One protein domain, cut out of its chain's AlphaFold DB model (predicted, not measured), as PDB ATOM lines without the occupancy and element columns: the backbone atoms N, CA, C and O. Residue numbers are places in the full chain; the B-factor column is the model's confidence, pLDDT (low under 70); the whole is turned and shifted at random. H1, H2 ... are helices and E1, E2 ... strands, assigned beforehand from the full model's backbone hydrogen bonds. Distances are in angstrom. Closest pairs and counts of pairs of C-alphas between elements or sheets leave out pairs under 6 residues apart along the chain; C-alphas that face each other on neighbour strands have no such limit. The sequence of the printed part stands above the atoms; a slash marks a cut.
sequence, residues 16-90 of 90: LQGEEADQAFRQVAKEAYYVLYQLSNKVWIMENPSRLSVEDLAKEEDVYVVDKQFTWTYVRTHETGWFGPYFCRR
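Overview. This is residues 16 to 90 of the 90 residues of the protein "DUF4275 family protein" of Brevibacillus gelatini (UniProt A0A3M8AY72). Picture one twisted wall of five antiparallel strands, with the single helix H1 packed slantwise over one face near its E5 edge. The long unnamed stretch 47 to 62 loops over that same face nearer the other edge, and the opposite face is bare. The printed part has 75 residues, with one named helix and five named strands in the order H1, E1, E2, E3, E4, E5 along the chain; across the sheet the order is E2, E1, E3, E4, E5. The class is mixed, helices and strands, with 32 residues, under half, in named elements. The whole is compact, with a radius of gyration of the C-alphas of 11.4 A and spans of 31 by 26 by 21 A.

Arrangement. Start at the inner strand E3, residues 63 to 67. On one side of it look for E1, residues 33 to 37, antiparallel at 162 degrees, with N 34 and O 66 at 2.7 A, within hydrogen-bond range. Beyond E1 comes the edge strand E2, residues 43 to 46, which forms a hairpin with E1; N 35 and O 44 are 2.9 A apart. On the other side of E3 is E4, residues 72 to 76, with N 65 and O 74 at 2.8 A, and then the edge strand E5, residues 86 to 89, with N 73 and O 88 at 2.8 A. E3, E4 and E5 make a meander, each strand the antiparallel neighbour of the one before. Residues 16 to 17 pair briefly with residues 86 to 87 of E5, antiparallel. The sheet is twisted: its C-alphas lie up to 4.1 A off the best plane. Now find H1, residues 19 to 27, on the sheet at a height over the sheet of 8.3 A. It lies over E5 and is only just not over E4, on which 2 of its C-alphas fall; it runs slantwise to the strands, at 42 degrees to E5 on the local plane. The closest C-alphas of H1 and E5 are those of Ala 21 and Phe 87, 4.5 A apart. In H1 every O i to N i+4 pair is within hydrogen-bond range. E2 and E5 are apart.

Along the chain. Find C-alpha 19 at (162.772, 95.224, 152.772); from there H1 runs 12.4 A to C-alpha 27. E1 begins at C-alpha 33, at (169.553, 96.496, 133.022), and is 13.5 A long; E2 measures 9.6 A. E3 is 13.6 A long and E4 13.5 A. E5 runs 10.4 A and ends at C-alpha 89, at (158.245, 101.570, 139.093).

Size, cuts and confidence. The two C-alphas farthest apart, those of Asn 48 and Trp 82, are 32.1 A apart. The printed part has no cut and ends at residue 90, the chain's last. The link from E2 to E3 is long, with 16 residues. The mean pLDDT of the printed part is 80.8; look for values under 70 at residues 48 to 51, 59 to 60 and 79 to 84.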
ATOM      1  N   LEU A  16     158.814 102.085 147.132       86.62
ATOM      2  CA  LEU A  16     159.037 101.102 148.184       86.62
ATOM      3  C   LEU A  16     160.388 101.378 148.830       86.62
ATOM      4  O   LEU A  16     161.320 101.825 148.153       86.62
ATOM      5  N   GLN A  17     160.494 101.111 150.129       85.94
ATOM      6  CA  GLN A  17     161.703 101.360 150.911       85.94
ATOM      7  C   GLN A  17     162.047 100.140 151.765       85.94
ATOM      8  O   GLN A  17     161.170  99.357 152.126       85.94
ATOM      9  N   GLY A  18     163.324  99.983 152.102       84.81
ATOM     10  CA  GLY A  18     163.785  98.908 152.973       84.81
ATOM     11  C   GLY A  18     163.527  97.525 152.373       84.81
ATOM     12  O   GLY A  18     163.762  97.288 151.189       84.81
ATOM     13  N   GLU A  19     163.011  96.608 153.188       85.19
ATOM     14  CA  GLU A  19     162.772  95.224 152.772       85.19
ATOM     15  C   GLU A  19     161.776  95.110 151.603       85.19
ATOM     16  O   GLU A  19     161.960  94.281 150.712       85.19
ATOM     17  N   GLU A  20     160.761  95.978 151.541       86.50
ATOM     18  CA  GLU A  20     159.788  95.981 150.441       86.50
ATOM     19  C   GLU A  20     160.458  96.299 149.097       86.50
ATOM     20  O   GLU A  20     160.115  95.713 148.066       86.50
ATOM     21  N   ALA A  21     161.457  97.185 149.104       87.69
ATOM     22  CA  ALA A  21     162.234  97.504 147.913       87.69
ATOM     23  C   ALA A  21     163.059  96.305 147.431       87.69
ATOM     24  O   ALA A  21     163.102  96.019 146.232       87.69
ATOM     25  N   ASP A  22     163.676  95.578 148.361       88.19
ATOM     26  CA  ASP A  22     164.451  94.376 148.054       88.19
ATOM     27  C   ASP A  22     163.570  93.252 147.514       88.19
ATOM     28  O   ASP A  22     163.936  92.580 146.545       88.19
ATOM     29  N   GLN A  23     162.390  93.054 148.101       87.44
ATOM     30  CA  GLN A  23     161.424  92.069 147.622       87.44
ATOM     31  C   GLN A  23     160.938  92.413 146.210       87.44
ATOM     32  O   GLN A  23     160.947  91.544 145.333       87.44
ATOM     33  N   ALA A  24     160.596  93.676 145.949       88.81
ATOM     34  CA  ALA A  24     160.183  94.122 144.623       88.81
ATOM     35  C   ALA A  24     161.305  93.972 143.584       88.81
ATOM     36  O   ALA A  24     161.071  93.457 142.487       88.81
ATOM     37  N   PHE A  25     162.544  94.319 143.943       88.00
ATOM     38  CA  PHE A  25     163.701  94.096 143.081       88.00
ATOM     39  C   PHE A  25     163.947  92.608 142.815       88.00
ATOM     40  O   PHE A  25     164.303  92.235 141.700       88.00
ATOM     41  N   ARG A  26     163.733  91.713 143.782       86.44
ATOM     42  CA  ARG A  26     163.847  90.259 143.558       86.44
ATOM     43  C   ARG A  26     162.777  89.734 142.598       86.44
ATOM     44  O   ARG A  26     163.095  88.884 141.770       86.44
ATOM     45  N   GLN A  27     161.555  90.253 142.686       86.19
ATOM     46  CA  GLN A  27     160.407  89.809 141.888       86.19
ATOM     47  C   GLN A  27     160.367  90.397 140.472       86.19
ATOM     48  O   GLN A  27     159.747  89.803 139.591       86.19
ATOM     49  N   VAL A  28     161.013  91.543 140.227       86.00
ATOM     50  CA  VAL A  28     160.995  92.161 138.896       86.00
ATOM     51  C   VAL A  28     161.737  91.299 137.871       86.00
ATOM     52  O   VAL A  28     162.844  90.806 138.127       86.00
ATOM     53  N   ALA A  29     161.122  91.134 136.696       80.19
ATOM     54  CA  ALA A  29     161.741  90.477 135.554       80.19
ATOM     55  C   ALA A  29     162.893  91.346 135.032       80.19
ATOM     56  O   ALA A  29     162.703  92.505 134.661       80.19
ATOM     57  N   LYS A  30     164.105  90.787 135.041       81.69
ATOM     58  CA  LYS A  30     165.330  91.461 134.604       81.69
ATOM     59  C   LYS A  30     165.742  90.870 133.264       81.69
ATOM     60  O   LYS A  30     166.333  89.798 133.239       81.69
ATOM     61  N   GLU A  31     165.393  91.540 132.171       80.94
ATOM     62  CA  GLU A  31     165.847  91.149 130.830       80.94
ATOM     63  C   GLU A  31     167.223  91.755 130.544       80.94
ATOM     64  O   GLU A  31     168.210  91.035 130.434       80.94
ATOM     65  N   ALA A  32     167.295  93.088 130.521       84.00
ATOM     66  CA  ALA A  32     168.533  93.849 130.448       84.00
ATOM     67  C   ALA A  32     168.444  95.097 131.333       84.00
ATOM     68  O   ALA A  32     167.421  95.793 131.344       84.00
ATOM     69  N   TYR A  33     169.511  95.387 132.070       88.50
ATOM     70  CA  TYR A  33     169.553  96.496 133.022       88.50
ATOM     71  C   TYR A  33     170.940  97.142 133.091       88.50
ATOM     72  O   TYR A  33     171.958  96.550 132.733       88.50
ATOM     73  N   TYR A  34     170.955  98.385 133.555       89.31
ATOM     74  CA  TYR A  34     172.133  99.197 133.790       89.31
ATOM     75  C   TYR A  34     172.439  99.245 135.282       89.31
ATOM     76  O   TYR A  34     171.531  99.436 136.090       89.31
ATOM     77  N   VAL A  35     173.715  99.114 135.634       88.56
ATOM     78  CA  VAL A  35     174.221  99.314 136.996       88.56
ATOM     79  C   VAL A  35     175.164 100.512 136.990       88.56
ATOM     80  O   VAL A  35     176.135 100.545 136.227       88.56
ATOM     81  N   LEU A  36     174.869 101.501 137.828       87.69
ATOM     82  CA  LEU A  36     175.663 102.711 138.018       87.69
ATOM     83  C   LEU A  36     176.121 102.793 139.471       87.69
ATOM     84  O   LEU A  36     175.334 102.553 140.383       87.69
ATOM     85  N   TYR A  37     177.371 103.182 139.679       85.75
ATOM     86  CA  TYR A  37     177.959 103.354 141.006       85.75
ATOM     87  C   TYR A  37     178.246 104.835 141.233       85.75
ATOM     88  O   TYR A  37     178.783 105.487 140.340       85.75
ATOM     89  N   GLN A  38     177.922 105.376 142.409       78.12
ATOM     90  CA  GLN A  38     178.053 106.815 142.665       78.12
ATOM     91  C   GLN A  38     179.477 107.348 142.456       78.12
ATOM     92  O   GLN A  38     179.640 108.459 141.952       78.12
ATOM     93  N   LEU A  39     180.507 106.582 142.823       78.44
ATOM     94  CA  LEU A  39     181.907 107.002 142.683       78.44
ATOM     95  C   LEU A  39     182.529 106.638 141.327       78.44
ATOM     96  O   LEU A  39     183.744 106.727 141.149       78.44
ATOM     97  N   SER A  40     181.717 106.238 140.344       79.50
ATOM     98  CA  SER A  40     182.197 105.817 139.033       79.50
ATOM     99  C   SER A  40     181.383 106.436 137.903       79.50
ATOM    100  O   SER A  40     180.167 106.309 137.837       79.50
ATOM    101  N   ASN A  41     182.078 107.006 136.919       81.44
ATOM    102  CA  ASN A  41     181.467 107.447 135.659       81.44
ATOM    103  C   ASN A  41     181.251 106.289 134.665       81.44
ATOM    104  O   ASN A  41     181.021 106.519 133.478       81.44
ATOM    105  N   LYS A  42     181.390 105.039 135.118       81.50
ATOM    106  CA  LYS A  42     181.193 103.847 134.293       81.50
ATOM    107  C   LYS A  42     179.801 103.282 134.537       81.50
ATOM    108  O   LYS A  42     179.379 103.128 135.679       81.50
ATOM    109  N   VAL A  43     179.136 102.923 133.446       84.81
ATOM    110  CA  VAL A  43     177.866 102.199 133.468       84.81
ATOM    111  C   VAL A  43     178.132 100.768 133.039       84.81
ATOM    112  O   VAL A  43     178.737 100.536 131.991       84.81
ATOM    113  N   TRP A  44     177.671  99.817 133.839       85.69
ATOM    114  CA  TRP A  44     177.710  98.405 133.486       85.69
ATOM    115  C   TRP A  44     176.387  98.025 132.845       85.69
ATOM    116  O   TRP A  44     175.324  98.269 133.413       85.69
ATOM    117  N   ILE A  45     176.455  97.452 131.648       86.69
ATOM    118  CA  ILE A  45     175.282  96.998 130.905       86.69
ATOM    119  C   ILE A  45     175.214  95.487 131.049       86.69
ATOM    120  O   ILE A  45     176.102  94.774 130.582       86.69
ATOM    121  N   MET A  46     174.161  95.005 131.695       83.94
ATOM    122  CA  MET A  46     173.891  93.581 131.825       83.94
ATOM    123  C   MET A  46     172.837  93.220 130.785       83.94
ATOM    124  O   MET A  46     171.665  93.554 130.943       83.94
ATOM    125  N   GLU A  47     173.265  92.586 129.693       76.56
ATOM    126  CA  GLU A  47     172.382  92.160 128.591       76.56
ATOM    127  C   GLU A  47     171.824  90.740 128.778       76.56
ATOM    128  O   GLU A  47     171.020  90.281 127.974       76.56
ATOM    129  N   ASN A  48     172.244  90.048 129.839       66.94
ATOM    130  CA  ASN A  48     171.813  88.694 130.168       66.94
ATOM    131  C   ASN A  48     171.133  88.700 131.552       66.94
ATOM    132  O   ASN A  48     171.565  89.466 132.420       66.94
ATOM    133  N   PRO A  49     170.151  87.818 131.829       63.38
ATOM    134  CA  PRO A  49     169.425  87.774 133.099       63.38
ATOM    135  C   PRO A  49     170.256  87.120 134.215       63.38
ATOM    136  O   PRO A  49     169.735  86.363 135.039       63.38
ATOM    137  N   SER A  50     171.568  87.376 134.253       60.72
ATOM    138  CA  SER A  50     172.398  87.025 135.399       60.72
ATOM    139  C   SER A  50     171.734  87.587 136.650       60.72
ATOM    140  O   SER A  50     171.408  88.772 136.707       60.72
ATOM    141  N   ARG A  51     171.477  86.715 137.626       66.56
ATOM    142  CA  ARG A  51     170.793  87.064 138.872       66.56
ATOM    143  C   ARG A  51     171.704  87.952 139.717       66.56
ATOM    144  O   ARG A  51     172.349  87.448 140.626       66.56
ATOM    145  N   LEU A  52     171.754  89.251 139.424       76.00
ATOM    146  CA  LEU A  52     172.287  90.225 140.369       76.00
ATOM    147  C   LEU A  52     171.433  90.134 141.630       76.00
ATOM    148  O   LEU A  52     170.233  90.435 141.600       76.00
ATOM    149  N   SER A  53     172.029  89.628 142.701       79.19
ATOM    150  CA  SER A  53     171.347  89.494 143.972       79.19
ATOM    151  C   SER A  53     171.474  90.791 144.761       79.19
ATOM    152  O   SER A  53     172.407  91.576 144.598       79.19
ATOM    153  N   VAL A  54     170.514  91.013 145.654       79.25
ATOM    154  CA  VAL A  54     170.615  92.086 146.647       79.25
ATOM    155  C   VAL A  54     171.890  91.888 147.478       79.25
ATOM    156  O   VAL A  54     172.543  92.849 147.847       79.25
ATOM    157  N   GLU A  55     172.300  90.654 147.745       78.94
ATOM    158  CA  GLU A  55     173.482  90.353 148.558       78.94
ATOM    159  C   GLU A  55     174.790  90.786 147.883       78.94
ATOM    160  O   GLU A  55     175.670  91.309 148.566       78.94
ATOM    161  N   ASP A  56     174.879  90.678 146.554       77.12
ATOM    162  CA  ASP A  56     176.029  91.166 145.776       77.12
ATOM    163  C   ASP A  56     176.190  92.685 145.896       77.12
ATOM    164  O   ASP A  56     177.301  93.201 145.910       77.12
ATOM    165  N   LEU A  57     175.074  93.401 146.040       77.00
ATOM    166  CA  LEU A  57     175.044  94.853 146.210       77.00
ATOM    167  C   LEU A  57     175.169  95.286 147.677       77.00
ATOM    168  O   LEU A  57     175.239  96.477 147.957       77.00
ATOM    169  N   ALA A  58     175.156  94.350 148.631       70.12
ATOM    170  CA  ALA A  58     175.125  94.673 150.059       70.12
ATOM    171  C   ALA A  58     176.443  95.202 150.612       70.12
ATOM    172  O   ALA A  58     176.447  95.815 151.677       70.12
ATOM    173  N   LYS A  59     177.546  94.940 149.914       67.81
ATOM    174  CA  LYS A  59     178.892  95.377 150.301       67.81
ATOM    175  C   LYS A  59     179.398  96.547 149.462       67.81
ATOM    176  O   LYS A  59     180.506  97.015 149.695       67.81
ATOM    177  N   GLU A  60     178.600  96.975 148.491       67.31
ATOM    178  CA  GLU A  60     178.953  98.024 147.550       67.31
ATOM    179  C   GLU A  60     178.530  99.396 148.081       67.31
ATOM    180  O   GLU A  60     177.708  99.517 148.994       67.31
ATOM    181  N   GLU A  61     179.111 100.442 147.500       74.12
ATOM    182  CA  GLU A  61     178.699 101.821 147.752       74.12
ATOM    183  C   GLU A  61     177.295 102.106 147.189       74.12
ATOM    184  O   GLU A  61     176.563 101.215 146.756       74.12
ATOM    185  N   ASP A  62     176.910 103.380 147.167       82.81
ATOM    186  CA  ASP A  62     175.635 103.806 146.611       82.81
ATOM    187  C   ASP A  62     175.513 103.386 145.128       82.81
ATOM    188  O   ASP A  62     176.225 103.883 144.245       82.81
ATOM    189  N   VAL A  63     174.598 102.451 144.865       87.69
ATOM    190  CA  VAL A  63     174.397 101.781 143.577       87.69
ATOM    191  C   VAL A  63     172.983 102.010 143.059       87.69
ATOM    192  O   VAL A  63     171.991 101.966 143.791       87.69
ATOM    193  N   TYR A  64     172.889 102.235 141.755       88.31
ATOM    194  CA  TYR A  64     171.652 102.485 141.034       88.31
ATOM    195  C   TYR A  64     171.496 101.413 139.966       88.31
ATOM    196  O   TYR A  64     172.373 101.232 139.124       88.31
ATOM    197  N   VAL A  65     170.370 100.712 139.992       89.44
ATOM    198  CA  VAL A  65     170.025  99.680 139.020       89.44
ATOM    199  C   VAL A  65     168.741 100.085 138.316       89.44
ATOM    200  O   VAL A  65     167.720 100.317 138.961       89.44
ATOM    201  N   VAL A  66     168.782 100.176 136.993       89.69
ATOM    202  CA  VAL A  66     167.635 100.585 136.171       89.69
ATOM    203  C   VAL A  66     167.494  99.656 134.983       89.69
ATOM    204  O   VAL A  66     168.492  99.200 134.435       89.69
ATOM    205  N   ASP A  67     166.278  99.365 134.548       90.06
ATOM    206  CA  ASP A  67     166.086  98.631 133.300       90.06
ATOM    207  C   ASP A  67     166.385  99.496 132.075       90.06
ATOM    208  O   ASP A  67     166.376 100.728 132.117       90.06
ATOM    209  N   LYS A  68     166.581  98.828 130.936       86.25
ATOM    210  CA  LYS A  68     166.844  99.493 129.655       86.25
ATOM    211  C   LYS A  68     165.735 100.459 129.222       86.25
ATOM    212  O   LYS A  68     166.001 101.410 128.491       86.25
ATOM    213  N   GLN A  69     164.501 100.206 129.651       85.69
ATOM    214  CA  GLN A  69     163.330 101.010 129.302       85.69
ATOM    215  C   GLN A  69     162.996 102.048 130.389       85.69
ATOM    216  O   GLN A  69     162.040 102.808 130.223       85.69
ATOM    217  N   PHE A  70     163.784 102.117 131.472       84.12
ATOM    218  CA  PHE A  70     163.560 102.986 132.632       84.12
ATOM    219  C   PHE A  70     162.132 102.868 133.205       84.12
ATOM    220  O   PHE A  70     161.523 103.851 133.646       84.12
ATOM    221  N   THR A  71     161.574 101.658 133.161       87.12
ATOM    222  CA  THR A  71     160.299 101.274 133.770       87.12
ATOM    223  C   THR A  71     160.424 101.044 135.270       87.12
ATOM    224  O   THR A  71     159.463 101.298 135.992       87.12
ATOM    225  N   TRP A  72     161.586 100.623 135.768       88.94
ATOM    226  CA  TRP A  72     161.864 100.487 137.190       88.94
ATOM    227  C   TRP A  72     163.267 100.961 137.556       88.94
ATOM    228  O   TRP A  72     164.189 101.055 136.747       88.94
ATOM    229  N   THR A  73     163.422 101.328 138.818       89.62
ATOM    230  CA  THR A  73     164.676 101.820 139.374       89.62
ATOM    231  C   THR A  73     164.810 101.315 140.792       89.62
ATOM    232  O   THR A  73     163.947 101.561 141.632       89.62
ATOM    233  N   TYR A  74     165.902 100.612 141.046       89.25
ATOM    234  CA  TYR A  74     166.330 100.190 142.362       89.25
ATOM    235  C   TYR A  74     167.552 101.010 142.758       89.25
ATOM    236  O   TYR A  74     168.496 101.147 141.983       89.25
ATOM    237  N   VAL A  75     167.530 101.580 143.952       87.88
ATOM    238  CA  VAL A  75     168.641 102.356 144.497       87.88
ATOM    239  C   VAL A  75     168.997 101.760 145.830       87.88
ATOM    240  O   VAL A  75     168.151 101.672 146.717       87.88
ATOM    241  N   ARG A  76     170.256 101.393 145.999       85.75
ATOM    242  CA  ARG A  76     170.762 100.961 147.286       85.75
ATOM    243  C   ARG A  76     171.850 101.901 147.739       85.75
ATOM    244  O   ARG A  76     172.730 102.250 146.967       85.75
ATOM    245  N   THR A  77     171.752 102.301 148.994       82.44
ATOM    246  CA  THR A  77     172.716 103.171 149.646       82.44
ATOM    247  C   THR A  77     173.569 102.376 150.625       82.44
ATOM    248  O   THR A  77     173.091 101.410 151.222       82.44
ATOM    249  N   HIS A  78     174.823 102.787 150.798       72.00
ATOM    250  CA  HIS A  78     175.783 102.156 151.706       72.00
ATOM    251  C   HIS A  78     175.364 102.305 153.184       72.00
ATOM    252  O   HIS A  78     175.799 101.532 154.039       72.00
ATOM    253  N   GLU A  79     174.486 103.271 153.485       65.12
ATOM    254  CA  GLU A  79     173.916 103.540 154.814       65.12
ATOM    255  C   GLU A  79     172.850 102.504 155.206       65.12
ATOM    256  O   GLU A  79     171.700 102.820 155.529       65.12
ATOM    257  N   THR A  80     173.254 101.236 155.156       58.12
ATOM    258  CA  THR A  80     172.435 100.060 155.436       58.12
ATOM    259  C   THR A  80     171.789 100.196 156.818       58.12
ATOM    260  O   THR A  80     172.471 100.138 157.839       58.12
ATOM    261  N   GLY A  81     170.469 100.393 156.852       58.12
ATOM    262  CA  GLY A  81     169.679 100.499 158.086       58.12
ATOM    263  C   GLY A  81     169.209 101.908 158.461       58.12
ATOM    264  O   GLY A  81     168.308 102.014 159.292       58.12
ATOM    265  N   TRP A  82     169.732 102.973 157.838       61.03
ATOM    266  CA  TRP A  82     169.236 104.343 158.057       61.03
ATOM    267  C   TRP A  82     168.517 104.937 156.851       61.03
ATOM    268  O   TRP A  82     167.505 105.616 157.027       61.03
ATOM    269  N   PHE A  83     168.997 104.656 155.639       69.38
ATOM    270  CA  PHE A  83     168.393 105.133 154.399       69.38
ATOM    271  C   PHE A  83     168.518 104.056 153.322       69.38
ATOM    272  O   PHE A  83     169.576 103.447 153.177       69.38
ATOM    273  N   GLY A  84     167.432 103.822 152.580       69.38
ATOM    274  CA  GLY A  84     167.354 102.806 151.530       69.38
ATOM    275  C   GLY A  84     167.397 101.355 152.033       69.38
ATOM    276  O   GLY A  84     167.486 101.112 153.237       69.38
ATOM    277  N   PRO A  85     167.319 100.366 151.126       84.12
ATOM    278  CA  PRO A  85     167.172 100.493 149.672       84.12
ATOM    279  C   PRO A  85     165.806 101.050 149.240       84.12
ATOM    280  O   PRO A  85     164.857 101.074 150.017       84.12
ATOM    281  N   TYR A  86     165.719 101.525 148.001       86.94
ATOM    282  CA  TYR A  86     164.530 102.111 147.389       86.94
ATOM    283  C   TYR A  86     164.202 101.382 146.091       86.94
ATOM    284  O   TYR A  86     165.096 101.116 145.290       86.94
ATOM    285  N   PHE A  87     162.927 101.108 145.840       87.69
ATOM    286  CA  PHE A  87     162.470 100.544 144.574       87.69
ATOM    287  C   PHE A  87     161.277 101.319 144.053       87.69
ATOM    288  O   PHE A  87     160.309 101.571 144.770       87.69
ATOM    289  N   CYS A  88     161.344 101.683 142.783       86.81
ATOM    290  CA  CYS A  88     160.323 102.477 142.128       86.81
ATOM    291  C   CYS A  88     160.000 101.883 140.778       86.81
ATOM    292  O   CYS A  88     160.888 101.418 140.066       86.81
ATOM    293  N   ARG A  89     158.730 101.961 140.408       82.56
ATOM    294  CA  ARG A  89     158.245 101.570 139.093       82.56
ATOM    295  C   ARG A  89     157.422 102.714 138.513       82.56
ATOM    296  O   ARG A  89     156.788 103.457 139.261       82.56
ATOM    297  N   ARG A  90     157.518 102.897 137.202       71.44
ATOM    298  CA  ARG A  90     156.697 103.836 136.443       71.44
ATOM    299  C   ARG A  90     155.273 103.312 136.276       71.44
ATOM    300  O   ARG A  90     155.103 102.075 136.214       71.44
TER     301      ARG A  90